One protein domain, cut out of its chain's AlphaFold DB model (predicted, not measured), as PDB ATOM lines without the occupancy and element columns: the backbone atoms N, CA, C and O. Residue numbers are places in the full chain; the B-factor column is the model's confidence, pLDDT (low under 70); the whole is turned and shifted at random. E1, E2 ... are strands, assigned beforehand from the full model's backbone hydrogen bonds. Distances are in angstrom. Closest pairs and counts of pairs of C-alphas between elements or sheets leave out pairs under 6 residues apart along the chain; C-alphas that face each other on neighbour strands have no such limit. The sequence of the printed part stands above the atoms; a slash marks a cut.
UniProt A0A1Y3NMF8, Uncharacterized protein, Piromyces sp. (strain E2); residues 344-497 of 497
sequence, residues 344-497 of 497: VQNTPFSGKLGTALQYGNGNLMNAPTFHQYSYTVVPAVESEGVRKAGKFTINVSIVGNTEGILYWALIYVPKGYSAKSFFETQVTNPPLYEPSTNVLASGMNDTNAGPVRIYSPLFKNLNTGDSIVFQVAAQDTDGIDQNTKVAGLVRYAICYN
ATOM      1  N   VAL A 344      93.971  38.997  45.517       88.44
ATOM      2  CA  VAL A 344      94.916  38.117  46.213       88.44
ATOM      3  C   VAL A 344      95.525  37.182  45.183       88.44
ATOM      4  O   VAL A 344      94.795  36.454  44.519       88.44
ATOM      5  N   GLN A 345      96.847  37.215  45.067       90.62
ATOM      6  CA  GLN A 345      97.620  36.345  44.193       90.62
ATOM      7  C   GLN A 345      98.275  35.238  45.013       90.62
ATOM      8  O   GLN A 345      98.714  35.474  46.141       90.62
ATOM      9  N   ASN A 346      98.320  34.040  44.435       90.62
ATOM     10  CA  ASN A 346      99.000  32.870  44.973       90.62
ATOM     11  C   ASN A 346      99.903  32.327  43.868       90.62
ATOM     12  O   ASN A 346      99.396  31.773  42.892       90.62
ATOM     13  N   THR A 347     101.212  32.471  44.027       88.94
ATOM     14  CA  THR A 347     102.167  32.132  42.976       88.94
ATOM     15  C   THR A 347     103.179  31.117  43.502       88.94
ATOM     16  O   THR A 347     103.943  31.440  44.422       88.94
ATOM     17  N   PRO A 348     103.163  29.868  43.002       94.00
ATOM     18  CA  PRO A 348     104.190  28.893  43.334       94.00
ATOM     19  C   PRO A 348     105.502  29.256  42.636       94.00
ATOM     20  O   PRO A 348     105.501  29.822  41.542       94.00
ATOM     21  N   PHE A 349     106.620  28.896  43.257       94.69
ATOM     22  CA  PHE A 349     107.943  29.037  42.660       94.69
ATOM     23  C   PHE A 349     108.794  27.801  42.930       94.69
ATOM     24  O   PHE A 349     108.588  27.072  43.901       94.69
ATOM     25  N   SER A 350     109.758  27.575  42.047       94.69
ATOM     26  CA  SER A 350     110.714  26.481  42.132       94.69
ATOM     27  C   SER A 350     111.946  26.830  41.305       94.69
ATOM     28  O   SER A 350     111.826  27.386  40.213       94.69
ATOM     29  N   GLY A 351     113.128  26.488  41.810       94.69
ATOM     30  CA  GLY A 351     114.373  26.635  41.069       94.69
ATOM     31  C   GLY A 351     115.573  26.094  41.830       94.69
ATOM     32  O   GLY A 351     115.431  25.549  42.919       94.69
ATOM     33  N   LYS A 352     116.756  26.205  41.226       95.06
ATOM     34  CA  LYS A 352     118.030  25.799  41.835       95.06
ATOM     35  C   LYS A 352     118.713  26.998  42.498       95.06
ATOM     36  O   LYS A 352     118.583  28.105  41.983       95.06
ATOM     37  N   LEU A 353     119.465  26.767  43.575       89.75
ATOM     38  CA  LEU A 353     120.227  27.794  44.300       89.75
ATOM     39  C   LEU A 353     121.392  28.412  43.494       89.75
ATOM     40  O   LEU A 353     122.029  29.328  43.978       89.75
ATOM     41  N   GLY A 354     121.672  28.002  42.257       88.75
ATOM     42  CA  GLY A 354     122.562  28.766  41.371       88.75
ATOM     43  C   GLY A 354     124.027  28.837  41.832       88.75
ATOM     44  O   GLY A 354     124.494  28.017  42.617       88.75
ATOM     45  N   THR A 355     124.791  29.784  41.291       84.50
ATOM     46  CA  THR A 355     126.249  29.874  41.494       84.50
ATOM     47  C   THR A 355     126.637  30.306  42.908       84.50
ATOM     48  O   THR A 355     125.892  31.033  43.564       84.50
ATOM     49  N   ALA A 356     127.828  29.892  43.348       88.56
ATOM     50  CA  ALA A 356     128.362  30.233  44.663       88.56
ATOM     51  C   ALA A 356     128.614  31.747  44.826       88.56
ATOM     52  O   ALA A 356     129.105  32.418  43.918       88.56
ATOM     53  N   LEU A 357     128.309  32.255  46.016       90.12
ATOM     54  CA  LEU A 357     128.513  33.609  46.509       90.12
ATOM     55  C   LEU A 357     129.486  33.551  47.687       90.12
ATOM     56  O   LEU A 357     129.356  32.695  48.561       90.12
ATOM     57  N   GLN A 358     130.450  34.465  47.717       87.38
ATOM     58  CA  GLN A 358     131.415  34.570  48.811       87.38
ATOM     59  C   GLN A 358     130.877  35.495  49.902       87.38
ATOM     60  O   GLN A 358     130.329  36.556  49.601       87.38
ATOM     61  N   TYR A 359     131.044  35.113  51.168       88.06
ATOM     62  CA  TYR A 359     130.728  35.997  52.283       88.06
ATOM     63  C   TYR A 359     131.837  37.029  52.506       88.06
ATOM     64  O   TYR A 359     132.981  36.696  52.824       88.06
ATOM     65  N   GLY A 360     131.471  38.302  52.386       79.50
ATOM     66  CA  GLY A 360     132.366  39.432  52.612       79.50
ATOM     67  C   GLY A 360     133.413  39.587  51.518       79.50
ATOM     68  O   GLY A 360     133.253  39.130  50.390       79.50
ATOM     69  N   ASN A 361     134.511  40.258  51.852       76.25
ATOM     70  CA  ASN A 361     135.582  40.581  50.904       76.25
ATOM     71  C   ASN A 361     136.569  39.433  50.622       76.25
ATOM     72  O   ASN A 361     137.654  39.687  50.104       76.25
ATOM     73  N   GLY A 362     136.256  38.197  51.024       68.81
ATOM     74  CA  GLY A 362     137.128  37.031  50.836       68.81
ATOM     75  C   GLY A 362     138.429  37.031  51.655       68.81
ATOM     76  O   GLY A 362     139.180  36.065  51.585       68.81
ATOM     77  N   ASN A 363     138.698  38.068  52.461       71.19
ATOM     78  CA  ASN A 363     139.910  38.162  53.290       71.19
ATOM     79  C   ASN A 363     139.763  37.478  54.661       71.19
ATOM     80  O   ASN A 363     140.723  37.401  55.428       71.19
ATOM     81  N   LEU A 364     138.563  37.003  54.996       74.31
ATOM     82  CA  LEU A 364     138.327  36.175  56.174       74.31
ATOM     83  C   LEU A 364     138.829  34.756  55.895       74.31
ATOM     84  O   LEU A 364     138.341  34.091  54.981       74.31
ATOM     85  N   MET A 365     139.780  34.272  56.702       74.62
ATOM     86  CA  MET A 365     140.154  32.856  56.674       74.62
ATOM     87  C   MET A 365     138.906  32.001  56.929       74.62
ATOM     88  O   MET A 365     138.224  32.200  57.932       74.62
ATOM     89  N   ASN A 366     138.633  31.052  56.029       77.56
ATOM     90  CA  ASN A 366     137.465  30.161  56.062       77.56
ATOM     91  C   ASN A 366     136.107  30.888  55.969       77.56
ATOM     92  O   ASN A 366     135.157  30.516  56.658       77.56
ATOM     93  N   ALA A 367     136.006  31.926  55.132       83.19
ATOM     94  CA  ALA A 367     134.723  32.562  54.841       83.19
ATOM     95  C   ALA A 367     133.712  31.544  54.263       83.19
ATOM     96  O   ALA A 367     134.072  30.785  53.360       83.19
ATOM     97  N   PRO A 368     132.458  31.517  54.753       88.38
ATOM     98  CA  PRO A 368     131.440  30.620  54.221       88.38
ATOM     99  C   PRO A 368     131.038  31.008  52.793       88.38
ATOM    100  O   PRO A 368     130.896  32.189  52.464       88.38
ATOM    101  N   THR A 369     130.805  29.995  51.964       91.31
ATOM    102  CA  THR A 369     130.207  30.123  50.632       91.31
ATOM    103  C   THR A 369     128.705  29.871  50.690       91.31
ATOM    104  O   THR A 369     128.220  29.103  51.517       91.31
ATOM    105  N   PHE A 370     127.946  30.541  49.824       93.62
ATOM    106  CA  PHE A 370     126.486  30.436  49.758       93.62
ATOM    107  C   PHE A 370     126.008  30.201  48.330       93.62
ATOM    108  O   PHE A 370     126.603  30.710  47.394       93.62
ATOM    109  N   HIS A 371     124.877  29.530  48.149       94.44
ATOM    110  CA  HIS A 371     124.170  29.445  46.870       94.44
ATOM    111  C   HIS A 371     122.829  30.176  46.981       94.44
ATOM    112  O   HIS A 371     122.105  29.972  47.955       94.44
ATOM    113  N   GLN A 372     122.490  31.026  46.006       94.81
ATOM    114  CA  GLN A 372     121.274  31.846  45.982       94.81
ATOM    115  C   GLN A 372     120.327  31.579  44.799       94.81
ATOM    116  O   GLN A 372     120.688  31.658  43.626       94.81
ATOM    117  N   TYR A 373     119.037  31.465  45.106       95.25
ATOM    118  CA  TYR A 373     117.948  31.531  44.136       95.25
ATOM    119  C   TYR A 373     117.156  32.843  44.257       95.25
ATOM    120  O   TYR A 373     116.898  33.337  45.356       95.25
ATOM    121  N   SER A 374     116.722  33.392  43.118       95.38
ATOM    122  CA  SER A 374     115.907  34.612  43.049       95.38
ATOM    123  C   SER A 374     114.612  34.359  42.279       95.38
ATOM    124  O   SER A 374     114.630  33.774  41.198       95.38
ATOM    125  N   TYR A 375     113.495  34.854  42.808       96.06
ATOM    126  CA  TYR A 375     112.178  34.746  42.193       96.06
ATOM    127  C   TYR A 375     111.452  36.092  42.175       96.06
ATOM    128  O   TYR A 375     111.249  36.724  43.212       96.06
ATOM    129  N   THR A 376     111.002  36.525  40.998       96.50
ATOM    130  CA  THR A 376     110.202  37.747  40.856       96.50
ATOM    131  C   THR A 376     108.760  37.480  41.284       96.50
ATOM    132  O   THR A 376     107.975  36.903  40.537       96.50
ATOM    133  N   VAL A 377     108.405  37.922  42.493       95.50
ATOM    134  CA  VAL A 377     107.072  37.746  43.092       95.50
ATOM    135  C   VAL A 377     106.041  38.634  42.414       95.50
ATOM    136  O   VAL A 377     104.956  38.181  42.058       95.50
ATOM    137  N   VAL A 378     106.368  39.920  42.272       95.19
ATOM    138  CA  VAL A 378     105.514  40.898  41.602       95.19
ATOM    139  C   VAL A 378     106.290  41.432  40.408       95.19
ATOM    140  O   VAL A 378     107.246  42.179  40.623       95.19
ATOM    141  N   PRO A 379     105.915  41.071  39.168       94.12
ATOM    142  CA  PRO A 379     106.656  41.494  37.990       94.12
ATOM    143  C   PRO A 379     106.543  43.003  37.774       94.12
ATOM    144  O   PRO A 379     105.566  43.643  38.192       94.12
ATOM    145  N   ALA A 380     107.551  43.558  37.105       93.69
ATOM    146  CA  ALA A 380     107.483  44.894  36.538       93.69
ATOM    147  C   ALA A 380     106.388  44.941  35.464       93.69
ATOM    148  O   ALA A 380     106.154  43.960  34.759       93.69
ATOM    149  N   VAL A 381     105.701  46.077  35.361       92.00
ATOM    150  CA  VAL A 381     104.700  46.327  34.316       92.00
ATOM    151  C   VAL A 381     105.014  47.641  33.627       92.00
ATOM    152  O   VAL A 381     105.480  48.578  34.277       92.00
ATOM    153  N   GLU A 382     104.742  47.708  32.330       87.69
ATOM    154  CA  GLU A 382     104.937  48.914  31.517       87.69
ATOM    155  C   GLU A 382     103.706  49.826  31.498       87.69
ATOM    156  O   GLU A 382     103.801  50.980  31.096       87.69
ATOM    157  N   SER A 383     102.558  49.340  31.979       79.62
ATOM    158  CA  SER A 383     101.339  50.138  32.087       79.62
ATOM    159  C   SER A 383     101.511  51.297  33.070       79.62
ATOM    160  O   SER A 383     102.055  51.115  34.167       79.62
ATOM    161  N   GLU A 384     100.986  52.466  32.708       75.44
ATOM    162  CA  GLU A 384     100.844  53.593  33.628       75.44
ATOM    163  C   GLU A 384      99.875  53.252  34.770       75.44
ATOM    164  O   GLU A 384      98.918  52.495  34.594       75.44
ATOM    165  N   GLY A 385     100.150  53.792  35.958       81.19
ATOM    166  CA  GLY A 385      99.368  53.554  37.173       81.19
ATOM    167  C   GLY A 385     100.214  53.025  38.328       81.19
ATOM    168  O   GLY A 385     101.277  52.427  38.143       81.19
ATOM    169  N   VAL A 386      99.743  53.257  39.556       87.75
ATOM    170  CA  VAL A 386     100.459  52.830  40.765       87.75
ATOM    171  C   VAL A 386      99.845  51.535  41.263       87.75
ATOM    172  O   VAL A 386      98.673  51.474  41.630       87.75
ATOM    173  N   ARG A 387     100.654  50.481  41.355       92.94
ATOM    174  CA  ARG A 387     100.227  49.233  41.989       92.94
ATOM    175  C   ARG A 387     100.607  49.261  43.454       92.94
ATOM    176  O   ARG A 387     101.684  49.712  43.819       92.94
ATOM    177  N   LYS A 388      99.753  48.738  44.320       93.69
ATOM    178  CA  LYS A 388     100.051  48.609  45.747       93.69
ATOM    179  C   LYS A 388     100.039  47.143  46.139       93.69
ATOM    180  O   LYS A 388      98.973  46.532  46.147       93.69
ATOM    181  N   ALA A 389     101.206  46.592  46.469       94.19
ATOM    182  CA  ALA A 389     101.381  45.188  46.842       94.19
ATOM    183  C   ALA A 389     101.782  45.049  48.318       94.19
ATOM    184  O   ALA A 389     102.552  45.860  48.825       94.19
ATOM    185  N   GLY A 390     101.257  44.049  49.028       93.94
ATOM    186  CA  GLY A 390     101.534  43.839  50.453       93.94
ATOM    187  C   GLY A 390     100.927  42.560  51.017       93.94
ATOM    188  O   GLY A 390     100.367  41.751  50.278       93.94
ATOM    189  N   LYS A 391     100.997  42.390  52.346       93.62
ATOM    190  CA  LYS A 391     100.509  41.185  53.058       93.62
ATOM    191  C   LYS A 391     101.113  39.895  52.492       93.62
ATOM    192  O   LYS A 391     100.399  38.930  52.213       93.62
ATOM    193  N   PHE A 392     102.427  39.903  52.305       95.31
ATOM    194  CA  PHE A 392     103.161  38.762  51.783       95.31
ATOM    195  C   PHE A 392     103.159  37.631  52.806       95.31
ATOM    196  O   PHE A 392     103.443  37.835  53.983       95.31
ATOM    197  N   THR A 393     102.820  36.434  52.353       95.31
ATOM    198  CA  THR A 393     102.942  35.187  53.102       95.31
ATOM    199  C   THR A 393     103.732  34.219  52.243       95.31
ATOM    200  O   THR A 393     103.318  33.944  51.119       95.31
ATOM    201  N   ILE A 394     104.856  33.726  52.748       94.19
ATOM    202  CA  ILE A 394     105.784  32.895  51.981       94.19
ATOM    203  C   ILE A 394     106.020  31.601  52.751       94.19
ATOM    204  O   ILE A 394     106.307  31.632  53.945       94.19
ATOM    205  N   ASN A 395     105.896  30.469  52.064       91.81
ATOM    206  CA  ASN A 395     106.460  29.204  52.525       91.81
ATOM    207  C   ASN A 395     107.572  28.834  51.543       91.81
ATOM    208  O   ASN A 395     107.357  28.933  50.333       91.81
ATOM    209  N   VAL A 396     108.730  28.428  52.052       91.38
ATOM    210  CA  VAL A 396     109.890  28.021  51.255       91.38
ATOM    211  C   VAL A 396     110.551  26.820  51.920       91.38
ATOM    212  O   VAL A 396     110.623  26.764  53.146       91.38
ATOM    213  N   SER A 397     111.008  25.867  51.116       89.88
ATOM    214  CA  SER A 397     111.720  24.677  51.573       89.88
ATOM    215  C   SER A 397     112.773  24.248  50.557       89.88
ATOM    216  O   SER A 397     112.631  24.496  49.353       89.88
ATOM    217  N   ILE A 398     113.803  23.556  51.040       90.31
ATOM    218  CA  ILE A 398     114.696  22.767  50.191       90.31
ATOM    219  C   ILE A 398     113.916  21.534  49.715       90.31
ATOM    220  O   ILE A 398     113.144  20.939  50.465       90.31
ATOM    221  N   VAL A 399     114.040  21.199  48.434       88.31
ATOM    222  CA  VAL A 399     113.398  20.032  47.828       88.31
ATOM    223  C   VAL A 399     114.369  18.863  47.898       88.31
ATOM    224  O   VAL A 399     115.373  18.851  47.187       88.31
ATOM    225  N   GLY A 400     114.037  17.868  48.712       83.06
ATOM    226  CA  GLY A 400     114.848  16.673  48.926       83.06
ATOM    227  C   GLY A 400     115.001  16.375  50.413       83.06
ATOM    228  O   GLY A 400     114.264  16.919  51.230       83.06
ATOM    229  N   ASN A 401     115.971  15.523  50.739       78.94
ATOM    230  CA  ASN A 401     116.303  15.146  52.118       78.94
ATOM    231  C   ASN A 401     117.473  15.970  52.682       78.94
ATOM    232  O   ASN A 401     118.058  15.590  53.690       78.94
ATOM    233  N   THR A 402     117.854  17.048  51.997       82.69
ATOM    234  CA  THR A 402     118.927  17.937  52.436       82.69
ATOM    235  C   THR A 402     118.358  18.966  53.394       82.69
ATOM    236  O   THR A 402     117.389  19.661  53.079       82.69
ATOM    237  N   GLU A 403     118.989  19.059  54.551       82.75
ATOM    238  CA  GLU A 403     118.635  19.964  55.629       82.75
ATOM    239  C   GLU A 403     119.616  21.138  55.654       82.75
ATOM    240  O   GLU A 403     120.791  20.982  55.334       82.75
ATOM    241  N   GLY A 404     119.146  22.330  56.016       84.94
ATOM    242  CA  GLY A 404     120.026  23.474  56.195       84.94
ATOM    243  C   GLY A 404     119.302  24.768  56.525       84.94
ATOM    244  O   GLY A 404     118.075  24.849  56.606       84.94
ATOM    245  N   ILE A 405     120.092  25.821  56.711       90.00
ATOM    246  CA  ILE A 405     119.579  27.151  57.028       90.00
ATOM    247  C   ILE A 405     119.339  27.924  55.732       90.00
ATOM    248  O   ILE A 405     120.249  28.130  54.928       90.00
ATOM    249  N   LEU A 406     118.104  28.393  55.554       91.88
ATOM    250  CA  LEU A 406     117.710  29.283  54.469       91.88
ATOM    251  C   LEU A 406     117.710  30.734  54.947       91.88
ATOM    252  O   LEU A 406     116.849  31.140  55.730       91.88
ATOM    253  N   TYR A 407     118.621  31.534  54.412       94.12
ATOM    254  CA  TYR A 407     118.617  32.989  54.523       94.12
ATOM    255  C   TYR A 407     117.723  33.565  53.435       94.12
ATOM    256  O   TYR A 407     117.800  33.138  52.288       94.12
ATOM    257  N   TRP A 408     116.862  34.525  53.754       95.06
ATOM    258  CA  TRP A 408     115.909  35.045  52.777       95.06
ATOM    259  C   TRP A 408     115.650  36.538  52.939       95.06
ATOM    260  O   TRP A 408     115.754  37.107  54.028       95.06
ATOM    261  N   ALA A 409     115.255  37.170  51.834       96.00
ATOM    262  CA  ALA A 409     114.839  38.562  51.798       96.00
ATOM    263  C   ALA A 409     113.736  38.785  50.756       96.00
ATOM    264  O   ALA A 409     113.751  38.230  49.658       96.00
ATOM    265  N   LEU A 410     112.779  39.634  51.110       96.62
ATOM    266  CA  LEU A 410     111.780  40.192  50.214       96.62
ATOM    267  C   LEU A 410     112.197  41.621  49.871       96.62
ATOM    268  O   LEU A 410     112.298  42.467  50.756       96.62
ATOM    269  N   ILE A 411     112.435  41.884  48.594       96.88
ATOM    270  CA  ILE A 411     113.159  43.057  48.114       96.88
ATOM    271  C   ILE A 411     112.288  43.834  47.135       96.88
ATOM    272  O   ILE A 411     111.740  43.282  46.184       96.88
ATOM    273  N   TYR A 412     112.181  45.138  47.358       97.38
ATOM    274  CA  TYR A 412     111.673  46.099  46.394       97.38
ATOM    275  C   TYR A 412     112.772  46.462  45.391       97.38
ATOM    276  O   TYR A 412     113.869  46.858  45.782       97.38
ATOM    277  N   VAL A 413     112.463  46.358  44.101       97.19
ATOM    278  CA  VAL A 413     113.403  46.647  43.016       97.19
ATOM    279  C   VAL A 413     112.829  47.778  42.156       97.19
ATOM    280  O   VAL A 413     111.813  47.566  41.486       97.19
ATOM    281  N   PRO A 414     113.438  48.979  42.182       95.62
ATOM    282  CA  PRO A 414     113.010  50.097  41.346       95.62
ATOM    283  C   PRO A 414     113.221  49.825  39.851       95.62
ATOM    284  O   PRO A 414     114.119  49.068  39.472       95.62
ATOM    285  N   LYS A 415     112.452  50.509  38.995       94.50
ATOM    286  CA  LYS A 415     112.636  50.485  37.536       94.50
ATOM    287  C   LYS A 415     114.098  50.722  37.141       94.50
ATOM    288  O   LYS A 415     114.721  51.687  37.577       94.50
ATOM    289  N   GLY A 416     114.609  49.871  36.250       90.94
ATOM    290  CA  GLY A 416     115.963  49.978  35.695       90.94
ATOM    291  C   GLY A 416     117.064  49.355  36.556       90.94
ATOM    292  O   GLY A 416     118.219  49.376  36.147       90.94
ATOM    293  N   TYR A 417     116.719  48.773  37.708       93.50
ATOM    294  CA  TYR A 417     117.652  48.044  38.565       93.50
ATOM    295  C   TYR A 417     117.312  46.553  38.606       93.50
ATOM    296  O   TYR A 417     116.169  46.149  38.391       93.50
ATOM    297  N   SER A 418     118.310  45.730  38.923       92.81
ATOM    298  CA  SER A 418     118.135  44.325  39.289       92.81
ATOM    299  C   SER A 418     118.264  44.150  40.802       92.81
ATOM    300  O   SER A 418     118.895  44.960  41.485       92.81
ATOM    301  N   ALA A 419     117.673  43.079  41.336       93.56
ATOM    302  CA  ALA A 419     117.979  42.668  42.700       93.56
ATOM    303  C   ALA A 419     119.462  42.279  42.777       93.56
ATOM    304  O   ALA A 419     119.944  41.511  41.944       93.56
ATOM    305  N   LYS A 420     120.165  42.841  43.757       93.31
ATOM    306  CA  LYS A 420     121.568  42.540  44.040       93.31
ATOM    307  C   LYS A 420     121.730  41.127  44.593       93.31
ATOM    308  O   LYS A 420     120.747  40.501  44.997       93.31
ATOM    309  N   SER A 421     122.951  40.611  44.585       92.31
ATOM    310  CA  SER A 421     123.237  39.344  45.265       92.31
ATOM    311  C   SER A 421     123.319  39.574  46.772       92.31
ATOM    312  O   SER A 421     123.644  40.672  47.236       92.31
ATOM    313  N   PHE A 422     123.039  38.541  47.563       93.19
ATOM    314  CA  PHE A 422     123.348  38.592  48.985       93.19
ATOM    315  C   PHE A 422     124.845  38.754  49.202       93.19
ATOM    316  O   PHE A 422     125.658  38.256  48.425       93.19
ATOM    317  N   PHE A 423     125.184  39.471  50.272       89.62
ATOM    318  CA  PHE A 423     126.565  39.687  50.706       89.62
ATOM    319  C   PHE A 423     127.475  40.362  49.662       89.62
ATOM    320  O   PHE A 423     128.692  40.312  49.790       89.62
ATOM    321  N   GLU A 424     126.911  41.029  48.645       83.69
ATOM    322  CA  GLU A 424     127.676  41.621  47.534       83.69
ATOM    323  C   GLU A 424     128.673  42.710  47.989       83.69
ATOM    324  O   GLU A 424     129.671  42.983  47.314       83.69
ATOM    325  N   THR A 425     128.439  43.341  49.144       78.75
ATOM    326  CA  THR A 425     129.329  44.378  49.676       78.75
ATOM    327  C   THR A 425     130.665  43.802  50.150       78.75
ATOM    328  O   THR A 425     130.736  42.903  50.980       78.75
ATOM    329  N   GLN A 426     131.759  44.401  49.675       72.88
ATOM    330  CA  GLN A 426     133.139  43.998  49.977       72.88
ATOM    331  C   GLN A 426     133.622  44.517  51.344       72.88
ATOM    332  O   GLN A 426     134.717  45.064  51.476       72.88
ATOM    333  N   VAL A 427     132.792  44.381  52.374       80.38
ATOM    334  CA  VAL A 427     133.174  44.656  53.765       80.38
ATOM    335  C   VAL A 427     133.409  43.336  54.494       80.38
ATOM    336  O   VAL A 427     132.924  42.293  54.066       80.38
ATOM    337  N   THR A 428     134.162  43.359  55.593       78.69
ATOM    338  CA  THR A 428     134.515  42.136  56.332       78.69
ATOM    339  C   THR A 428     133.278  41.375  56.820       78.69
ATOM    340  O   THR A 428     133.237  40.161  56.726       78.69
ATOM    341  N   ASN A 429     132.247  42.080  57.291       83.62
ATOM    342  CA  ASN A 429     130.981  41.485  57.724       83.62
ATOM    343  C   ASN A 429     129.825  42.151  56.972       83.62
ATOM    344  O   ASN A 429     129.288  43.152  57.460       83.62
ATOM    345  N   PRO A 430     129.490  41.685  55.757       86.81
ATOM    346  CA  PRO A 430     128.448  42.313  54.973       86.81
ATOM    347  C   PRO A 430     127.065  42.039  55.573       86.81
ATOM    348  O   PRO A 430     126.789  40.936  56.051       86.81
ATOM    349  N   PRO A 431     126.156  43.022  55.527       89.94
ATOM    350  CA  PRO A 431     124.740  42.771  55.758       89.94
ATOM    351  C   PRO A 431     124.183  41.813  54.692       89.94
ATOM    352  O   PRO A 431     124.738  41.676  53.601       89.94
ATOM    353  N   LEU A 432     123.037  41.190  54.986       91.56
ATOM    354  CA  LEU A 432     122.400  40.231  54.076       91.56
ATOM    355  C   LEU A 432     122.107  40.830  52.688       91.56
ATOM    356  O   LEU A 432     122.347  40.175  51.680       91.56
ATOM    357  N   TYR A 433     121.600  42.066  52.629       93.62
ATOM    358  CA  TYR A 433     121.257  42.751  51.379       93.62
ATOM    359  C   TYR A 433     121.421  44.271  51.515       93.62
ATOM    360  O   TYR A 433     121.004  44.846  52.522       93.62
ATOM    361  N   GLU A 434     121.948  44.932  50.477       90.19
ATOM    362  CA  GLU A 434     122.052  46.397  50.384       90.19
ATOM    363  C   GLU A 434     121.480  46.933  49.049       90.19
ATOM    364  O   GLU A 434     121.664  46.305  48.009       90.19
ATOM    365  N   PRO A 435     120.822  48.109  49.021       91.12
ATOM    366  CA  PRO A 435     120.566  48.961  50.169       91.12
ATOM    367  C   PRO A 435     119.491  48.360  51.086       91.12
ATOM    368  O   PRO A 435     118.458  47.884  50.608       91.12
ATOM    369  N   SER A 436     119.698  48.419  52.402       87.75
ATOM    370  CA  SER A 436     118.725  47.916  53.391       87.75
ATOM    371  C   SER A 436     117.338  48.568  53.269       87.75
ATOM    372  O   SER A 436     116.322  47.955  53.589       87.75
ATOM    373  N   THR A 437     117.262  49.778  52.705       91.69
ATOM    374  CA  THR A 437     116.011  50.502  52.410       91.69
ATOM    375  C   THR A 437     115.111  49.808  51.384       91.69
ATOM    376  O   THR A 437     113.905  50.072  51.347       91.69
ATOM    377  N   ASN A 438     115.669  48.913  50.564       94.00
ATOM    378  CA  ASN A 438     114.915  48.118  49.598       94.00
ATOM    379  C   ASN A 438     114.363  46.820  50.203       94.00
ATOM    380  O   ASN A 438     113.540  46.162  49.571       94.00
ATOM    381  N   VAL A 439     114.758  46.449  51.422       94.25
ATOM    382  CA  VAL A 439     114.312  45.211  52.067       94.25
ATOM    383  C   VAL A 439     112.963  45.436  52.758       94.25
ATOM    384  O   VAL A 439     112.832  46.231  53.683       94.25
ATOM    385  N   LEU A 440     111.933  44.719  52.305       94.00
ATOM    386  CA  LEU A 440     110.584  44.724  52.885       94.00
ATOM    387  C   LEU A 440     110.459  43.754  54.068       94.00
ATOM    388  O   LEU A 440     109.636  43.953  54.958       94.00
ATOM    389  N   ALA A 441     111.212  42.661  54.040       94.12
ATOM    390  CA  ALA A 441     111.351  41.707  55.134       94.12
ATOM    391  C   ALA A 441     112.574  40.829  54.863       94.12
ATOM    392  O   ALA A 441     112.895  40.575  53.705       94.12
ATOM    393  N   SER A 442     113.215  40.328  55.907       94.56
ATOM    394  CA  SER A 442     114.314  39.370  55.799       94.56
ATOM    395  C   SER A 442     114.382  38.497  57.042       94.56
ATOM    396  O   SER A 442     113.776  38.814  58.071       94.56
ATOM    397  N   GLY A 443     115.106  37.388  56.945       92.12
ATOM    398  CA  GLY A 443     115.289  36.477  58.062       92.12
ATOM    399  C   GLY A 443     116.072  35.229  57.687       92.12
ATOM    400  O   GLY A 443     116.600  35.112  56.581       92.12
ATOM    401  N   MET A 444     116.121  34.299  58.636       90.62
ATOM    402  CA  MET A 444     116.678  32.964  58.457       90.62
ATOM    403  C   MET A 444     115.659  31.936  58.945       90.62
ATOM    404  O   MET A 444     115.002  32.161  59.964       90.62
ATOM    405  N   ASN A 445     115.539  30.824  58.228       88.56
ATOM    406  CA  ASN A 445     114.705  29.695  58.611       88.56
ATOM    407  C   ASN A 445     115.555  28.429  58.635       88.56
ATOM    408  O   ASN A 445     116.236  28.129  57.658       88.56
ATOM    409  N   ASP A 446     115.458  27.675  59.721       85.38
ATOM    410  CA  ASP A 446     115.948  26.304  59.781       85.38
ATOM    411  C   ASP A 446     114.910  25.381  59.128       85.38
ATOM    412  O   ASP A 446     113.738  25.386  59.524       85.38
ATOM    413  N   THR A 447     115.309  24.616  58.108       75.25
ATOM    414  CA  THR A 447     114.403  23.674  57.438       75.25
ATOM    415  C   THR A 447     113.968  22.515  58.336       75.25
ATOM    416  O   THR A 447     112.944  21.895  58.051       75.25
ATOM    417  N   ASN A 448     114.675  22.262  59.442       80.44
ATOM    418  CA  ASN A 448     114.407  21.150  60.361       80.44
ATOM    419  C   ASN A 448     113.360  21.482  61.418       80.44
ATOM    420  O   ASN A 448     112.744  20.591  62.001       80.44
ATOM    421  N   ALA A 449     113.093  22.769  61.633       75.69
ATOM    422  CA  ALA A 449     112.120  23.247  62.611       75.69
ATOM    423  C   ALA A 449     110.649  23.037  62.176       75.69
ATOM    424  O   ALA A 449     109.722  23.523  62.829       75.69
ATOM    425  N   GLY A 450     110.418  22.316  61.074       69.06
ATOM    426  CA  GLY A 450     109.106  22.105  60.473       69.06
ATOM    427  C   GLY A 450     108.665  23.263  59.564       69.06
ATOM    428  O   GLY A 450     109.454  24.143  59.226       69.06
ATOM    429  N   PRO A 451     107.395  23.282  59.114       69.62
ATOM    430  CA  PRO A 451     106.927  24.258  58.133       69.62
ATOM    431  C   PRO A 451     106.928  25.693  58.683       69.62
ATOM    432  O   PRO A 451     106.004  26.108  59.387       69.62
ATOM    433  N   VAL A 452     107.937  26.485  58.313       77.94
ATOM    434  CA  VAL A 452     108.015  27.905  58.676       77.94
ATOM    435  C   VAL A 452     107.256  28.753  57.656       77.94
ATOM    436  O   VAL A 452     107.545  28.748  56.459       77.94
ATOM    437  N   ARG A 453     106.279  29.520  58.147       84.81
ATOM    438  CA  ARG A 453     105.525  30.490  57.348       84.81
ATOM    439  C   ARG A 453     106.028  31.899  57.621       84.81
ATOM    440  O   ARG A 453     105.792  32.455  58.690       84.81
ATOM    441  N   ILE A 454     106.658  32.492  56.619       90.31
ATOM    442  CA  ILE A 454     107.118  33.879  56.637       90.31
ATOM    443  C   ILE A 454     105.919  34.799  56.390       90.31
ATOM    444  O   ILE A 454     105.120  34.554  55.483       90.31
ATOM    445  N   TYR A 455     105.799  35.881  57.161       92.00
ATOM    446  CA  TYR A 455     104.752  36.888  56.980       92.00
ATOM    447  C   TYR A 455     105.322  38.307  57.029       92.00
ATOM    448  O   TYR A 455     105.990  38.675  57.992       92.00
ATOM    449  N   SER A 456     105.000  39.122  56.021       92.06
ATOM    450  CA  SER A 456     105.265  40.564  56.018       92.06
ATOM    451  C   SER A 456     103.964  41.347  55.799       92.06
ATOM    452  O   SER A 456     103.341  41.228  54.737       92.06
ATOM    453  N   PRO A 457     103.527  42.173  56.770       86.25
ATOM    454  CA  PRO A 457     102.326  42.994  56.629       86.25
ATOM    455  C   PRO A 457     102.555  44.246  55.773       86.25
ATOM    456  O   PRO A 457     101.586  44.943  55.458       86.25
ATOM    457  N   LEU A 458     103.809  44.565  55.433       88.94
ATOM    458  CA  LEU A 458     104.165  45.823  54.790       88.94
ATOM    459  C   LEU A 458     103.583  45.911  53.380       88.94
ATOM    460  O   LEU A 458     103.538  44.931  52.635       88.94
ATOM    461  N   PHE A 459     103.132  47.112  53.030       91.44
ATOM    462  CA  PHE A 459     102.696  47.454  51.684       91.44
ATOM    463  C   PHE A 459     103.730  48.350  51.018       91.44
ATOM    464  O   PHE A 459     104.239  49.280  51.644       91.44
ATOM    465  N   LYS A 460     103.963  48.122  49.728       94.12
ATOM    466  CA  LYS A 460     104.805  48.960  48.884       94.12
ATOM    467  C   LYS A 460     104.004  49.450  47.683       94.12
ATOM    468  O   LYS A 460     103.269  48.683  47.059       94.12
ATOM    469  N   ASN A 461     104.136  50.741  47.398       94.56
ATOM    470  CA  ASN A 461     103.684  51.313  46.138       94.56
ATOM    471  C   ASN A 461     104.743  50.993  45.078       94.56
ATOM    472  O   ASN A 461     105.930  51.195  45.323       94.56
ATOM    473  N   LEU A 462     104.295  50.473  43.946       94.62
ATOM    474  CA  LEU A 462     105.086  50.083  42.793       94.62
ATOM    475  C   LEU A 462     104.643  50.969  41.634       94.62
ATOM    476  O   LEU A 462     103.495  50.878  41.189       94.62
ATOM    477  N   ASN A 463     105.539  51.828  41.174       94.19
ATOM    478  CA  ASN A 463     105.337  52.606  39.962       94.19
ATOM    479  C   ASN A 463     105.557  51.715  38.731       94.19
ATOM    480  O   ASN A 463     105.939  50.542  38.829       94.19
ATOM    481  N   THR A 464     105.316  52.280  37.553       93.88
ATOM    482  CA  THR A 464     105.626  51.636  36.275       93.88
ATOM    483  C   THR A 464     107.093  51.202  36.246       93.88
ATOM    484  O   THR A 464     107.996  51.999  36.492       93.88
ATOM    485  N   GLY A 465     107.329  49.926  35.943       92.56
ATOM    486  CA  GLY A 465     108.654  49.306  35.927       92.56
ATOM    487  C   GLY A 465     109.188  48.807  37.278       92.56
ATOM    488  O   GLY A 465     110.174  48.075  37.274       92.56
ATOM    489  N   ASP A 466     108.553  49.126  38.411       96.38
ATOM    490  CA  ASP A 466     108.980  48.615  39.722       96.38
ATOM    491  C   ASP A 466     108.532  47.159  39.928       96.38
ATOM    492  O   ASP A 466     107.464  46.743  39.465       96.38
ATOM    493  N   SER A 467     109.314  46.382  40.676       96.62
ATOM    494  CA  SER A 467     109.027  44.973  40.968       96.62
ATOM    495  C   SER A 467     109.324  44.596  42.421       96.62
ATOM    496  O   SER A 467     109.895  45.372  43.192       96.62
ATOM    497  N   ILE A 468     108.879  43.402  42.817       97.19
ATOM    498  CA  ILE A 468     109.226  42.796  44.107       97.19
ATOM    499  C   ILE A 468     109.809  41.415  43.849       97.19
ATOM    500  O   ILE A 468     109.183  40.588  43.182       97.19
ATOM    501  N   VAL A 469     110.983  41.166  44.418       97.19
ATOM    502  CA  VAL A 469     111.743  39.924  44.286       97.19
ATOM    503  C   VAL A 469     111.854  39.261  45.654       97.19
ATOM    504  O   VAL A 469     112.072  39.922  46.664       97.19
ATOM    505  N   PHE A 470     111.692  37.946  45.692       96.50
ATOM    506  CA  PHE A 470     112.047  37.118  46.832       96.50
ATOM    507  C   PHE A 470     113.358  36.404  46.515       96.50
ATOM    508  O   PHE A 470     113.462  35.728  45.491       96.50
ATOM    509  N   GLN A 471     114.354  36.574  47.375       95.81
ATOM    510  CA  GLN A 471     115.639  35.891  47.279       95.81
ATOM    511  C   GLN A 471     115.809  34.960  48.469       95.81
ATOM    512  O   GLN A 471     115.406  35.287  49.589       95.81
ATOM    513  N   VAL A 472     116.414  33.807  48.214       94.88
ATOM    514  CA  VAL A 472     116.768  32.818  49.226       94.88
ATOM    515  C   VAL A 472     118.172  32.303  48.951       94.88
ATOM    516  O   VAL A 472     118.516  32.061  47.798       94.88
ATOM    517  N   ALA A 473     118.967  32.125  49.996       94.75
ATOM    518  CA  ALA A 473     120.282  31.521  49.924       94.75
ATOM    519  C   ALA A 473     120.480  30.491  51.029       94.75
ATOM    520  O   ALA A 473     119.870  30.584  52.094       94.75
ATOM    521  N   ALA A 474     121.356  29.531  50.774       93.56
ATOM    522  CA  ALA A 474     121.787  28.539  51.744       93.56
ATOM    523  C   ALA A 474     123.310  28.426  51.714       93.56
ATOM    524  O   ALA A 474     123.922  28.678  50.675       93.56
ATOM    525  N   GLN A 475     123.911  28.092  52.850       92.25
ATOM    526  CA  GLN A 475     125.352  27.884  52.940       92.25
ATOM    527  C   GLN A 475     125.745  26.589  52.209       92.25
ATOM    528  O   GLN A 475     125.023  25.598  52.281       92.25
ATOM    529  N   ASP A 476     126.872  26.619  51.505       91.00
ATOM    530  CA  ASP A 476     127.486  25.492  50.795       91.00
ATOM    531  C   ASP A 476     128.148  24.535  51.800       91.00
ATOM    532  O   ASP A 476     129.353  24.566  52.059       91.00
ATOM    533  N   THR A 477     127.303  23.756  52.468       86.06
ATOM    534  CA  THR A 477     127.648  22.760  53.490       86.06
ATOM    535  C   THR A 477     126.606  21.637  53.476       86.06
ATOM    536  O   THR A 477     125.483  21.840  53.020       86.06
ATOM    537  N   ASP A 478     126.962  20.448  53.970       78.81
ATOM    538  CA  ASP A 478     126.020  19.341  54.230       78.81
ATOM    539  C   ASP A 478     125.163  18.904  53.021       78.81
ATOM    540  O   ASP A 478     123.978  18.597  53.132       78.81
ATOM    541  N   GLY A 479     125.776  18.847  51.833       84.69
ATOM    542  CA  GLY A 479     125.107  18.404  50.603       84.69
ATOM    543  C   GLY A 479     124.254  19.478  49.925       84.69
ATOM    544  O   GLY A 479     123.494  19.161  49.008       84.69
ATOM    545  N   ILE A 480     124.370  20.737  50.358       90.50
ATOM    546  CA  ILE A 480     123.823  21.896  49.657       90.50
ATOM    547  C   ILE A 480     124.834  22.374  48.617       90.50
ATOM    548  O   ILE A 480     125.926  22.781  48.978       90.50
ATOM    549  N   ASP A 481     124.444  22.384  47.343       91.44
ATOM    550  CA  ASP A 481     125.264  22.877  46.239       91.44
ATOM    551  C   ASP A 481     124.441  23.743  45.258       91.44
ATOM    552  O   ASP A 481     123.256  24.037  45.456       91.44
ATOM    553  N   GLN A 482     125.052  24.115  44.131       90.19
ATOM    554  CA  GLN A 482     124.391  24.855  43.048       90.19
ATOM    555  C   GLN A 482     123.200  24.128  42.391       90.19
ATOM    556  O   GLN A 482     122.412  24.741  41.662       90.19
ATOM    557  N   ASN A 483     123.071  22.815  42.599       88.81
ATOM    558  CA  ASN A 483     121.988  21.985  42.082       88.81
ATOM    559  C   ASN A 483     120.855  21.781  43.084       88.81
ATOM    560  O   ASN A 483     119.771  21.358  42.653       88.81
ATOM    561  N   THR A 484     121.065  22.118  44.358       92.44
ATOM    562  CA  THR A 484     120.034  22.103  45.391       92.44
ATOM    563  C   THR A 484     118.823  22.894  44.931       92.44
ATOM    564  O   THR A 484     118.898  24.069  44.558       92.44
ATOM    565  N   LYS A 485     117.678  22.215  44.927       93.44
ATOM    566  CA  LYS A 485     116.403  22.787  44.510       93.44
ATOM    567  C   LYS A 485     115.701  23.393  45.714       93.44
ATOM    568  O   LYS A 485     115.616  22.771  46.766       93.44
ATOM    569  N   VAL A 486     115.121  24.565  45.524       92.81
ATOM    570  CA  VAL A 486     114.201  25.202  46.462       92.81
ATOM    571  C   VAL A 486     112.844  25.370  45.802       92.81
ATOM    572  O   VAL A 486     112.740  25.591  44.591       92.81
ATOM    573  N   ALA A 487     111.788  25.248  46.595       93.12
ATOM    574  CA  ALA A 487     110.429  25.467  46.133       93.12
ATOM    575  C   ALA A 487     109.580  26.090  47.231       93.12
ATOM    576  O   ALA A 487     109.897  26.024  48.420       93.12
ATOM    577  N   GLY A 488     108.487  26.716  46.820       92.50
ATOM    578  CA  GLY A 488     107.625  27.406  47.751       92.50
ATOM    579  C   GLY A 488     106.387  28.004  47.116       92.50
ATOM    580  O   GLY A 488     106.086  27.820  45.935       92.50
ATOM    581  N   LEU A 489     105.657  28.739  47.943       93.94
ATOM    582  CA  LEU A 489     104.457  29.465  47.559       93.94
ATOM    583  C   LEU A 489     104.525  30.865  48.148       93.94
ATOM    584  O   LEU A 489     104.691  31.014  49.361       93.94
ATOM    585  N   VAL A 490     104.318  31.874  47.304       94.94
ATOM    586  CA  VAL A 490     104.132  33.256  47.741       94.94
ATOM    587  C   VAL A 490     102.680  33.661  47.551       94.94
ATOM    588  O   VAL A 490     102.123  33.570  46.461       94.94
ATOM    589  N   ARG A 491     102.062  34.147  48.624       95.62
ATOM    590  CA  ARG A 491     100.730  34.745  48.617       95.62
ATOM    591  C   ARG A 491     100.828  36.219  48.958       95.62
ATOM    592  O   ARG A 491     101.456  36.567  49.952       95.62
ATOM    593  N   TYR A 492     100.175  37.081  48.188       95.38
ATOM    594  CA  TYR A 492     100.186  38.523  48.432       95.38
ATOM    595  C   TYR A 492      98.901  39.200  47.955       95.38
ATOM    596  O   TYR A 492      98.166  38.676  47.122       95.38
ATOM    597  N   ALA A 493      98.615  40.375  48.509       94.25
ATOM    598  CA  ALA A 493      97.536  41.244  48.064       94.25
ATOM    599  C   ALA A 493      98.096  42.319  47.127       94.25
ATOM    600  O   ALA A 493      99.102  42.944  47.457       94.25
ATOM    601  N   ILE A 494      97.430  42.570  46.000       93.50
ATOM    602  CA  ILE A 494      97.777  43.626  45.047       93.50
ATOM    603  C   ILE A 494      96.539  44.419  44.628       93.50
ATOM    604  O   ILE A 494      95.482  43.857  44.349       93.50
ATOM    605  N   CYS A 495      96.669  45.738  44.602       90.75
ATOM    606  CA  CYS A 495      95.676  46.663  44.072       90.75
ATOM    607  C   CYS A 495      96.296  47.433  42.908       90.75
ATOM    608  O   CYS A 495      97.474  47.780  42.968       90.75
ATOM    609  N   TYR A 496      95.504  47.694  41.877       84.50
ATOM    610  CA  TYR A 496      95.860  48.561  40.759       84.50
ATOM    611  C   TYR A 496      95.116  49.871  40.996       84.50
ATOM    612  O   TYR A 496      93.900  49.820  41.184       84.50
ATOM    613  N   ASN A 497      95.825  50.993  41.111       68.00
ATOM    614  CA  ASN A 497      95.228  52.315  41.303       68.00
ATOM    615  C   ASN A 497      95.338  53.153  40.043       68.00
ATOM    616  O   ASN A 497      96.430  53.118  39.426       68.00
TER     617      ASN A 497
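AT A GLANCE: This is residues 344 to 497 of the 497 residues of an uncharacterized protein of Piromyces sp. (strain E2) (UniProt A0A1Y3NMF8). Two twisted antiparallel sheets lie face to face as an all-strand sandwich, with E2, E3, E8, E5 and E6 in one layer and E1, E9, E4 and E7 in the other. A long stretch without a named element, residues 414 to 438, runs over the face of the five-strand sheet that is turned away from the four-strand one. The printed part has 154 residues, with nine named strands, E1 to E9 along the chain, and no named helix. The sheet orders are E2 E3 E8 E5 E6 and E1 E9 E4 E7. The whole is compact, with a radius of gyration of the C-alphas of 15.7 A, and only just elongated, spanning 50 by 33 by 23 A.

HOW THE PARTS SIT: Begin with edge strand E1, residues 344 to 352, antiparallel to E9, residues 485 to 496, at 153 degrees; N 347 and O 490, 2.8 A apart, are within hydrogen-bond range. Next to E9 find E4, residues 387 to 399, antiparallel at 168 degrees, with N 393 and O 491 at 2.8 A. E4 is antiparallel to edge strand E7, residues 453 to 462, at 147 degrees, with N 454 and O 394 at 2.8 A. In the other sheet, E2, residues 356 to 358, forms a hairpin with E3, residues 369 to 378, at 110 degrees; N 357 and O 370 are 2.7 A apart. E3 is antiparallel to E8, residues 467 to 475, at 158 degrees, with N 373 and O 472 at 2.8 A. E8 is antiparallel to E5, residues 405 to 413, at 159 degrees, with N 409 and O 471 at 2.9 A. E5 and edge strand E6, residues 439 to 446, form a hairpin at 168 degrees, with N 408 and O 443 at 2.9 A. Between the sheets, the closest C-alphas of E1 and E3 are those of Lys 352 and Tyr 373, 6.2 A, and of E6 and E7 those of Ala 441 and Ser 456, 6.3 A.

IN THESE COORDINATES: Find C-alpha 344 at (94.916, 38.117, 46.213); from there E1 runs 26.6 A to C-alpha 352. E3 is 28.4 A long. E4, 32.6 A, starts at (100.227, 49.233, 41.989) and bends by 66 degrees at residue 391. E7 bends by 61 degrees at residue 458. E9, 33.2 A, bends by 56 degrees at residue 493 and ends at (95.860, 48.561, 40.759).

THE WHOLE: The C-alphas of Met 365 and Asn 497 are farthest apart, 51.3 A. The printed part has no cut. The link from E5 to E6, 25 residues, is long. Mean pLDDT of the printed part is 89.5; residues 362, 450 to 451 and 497 are under 70.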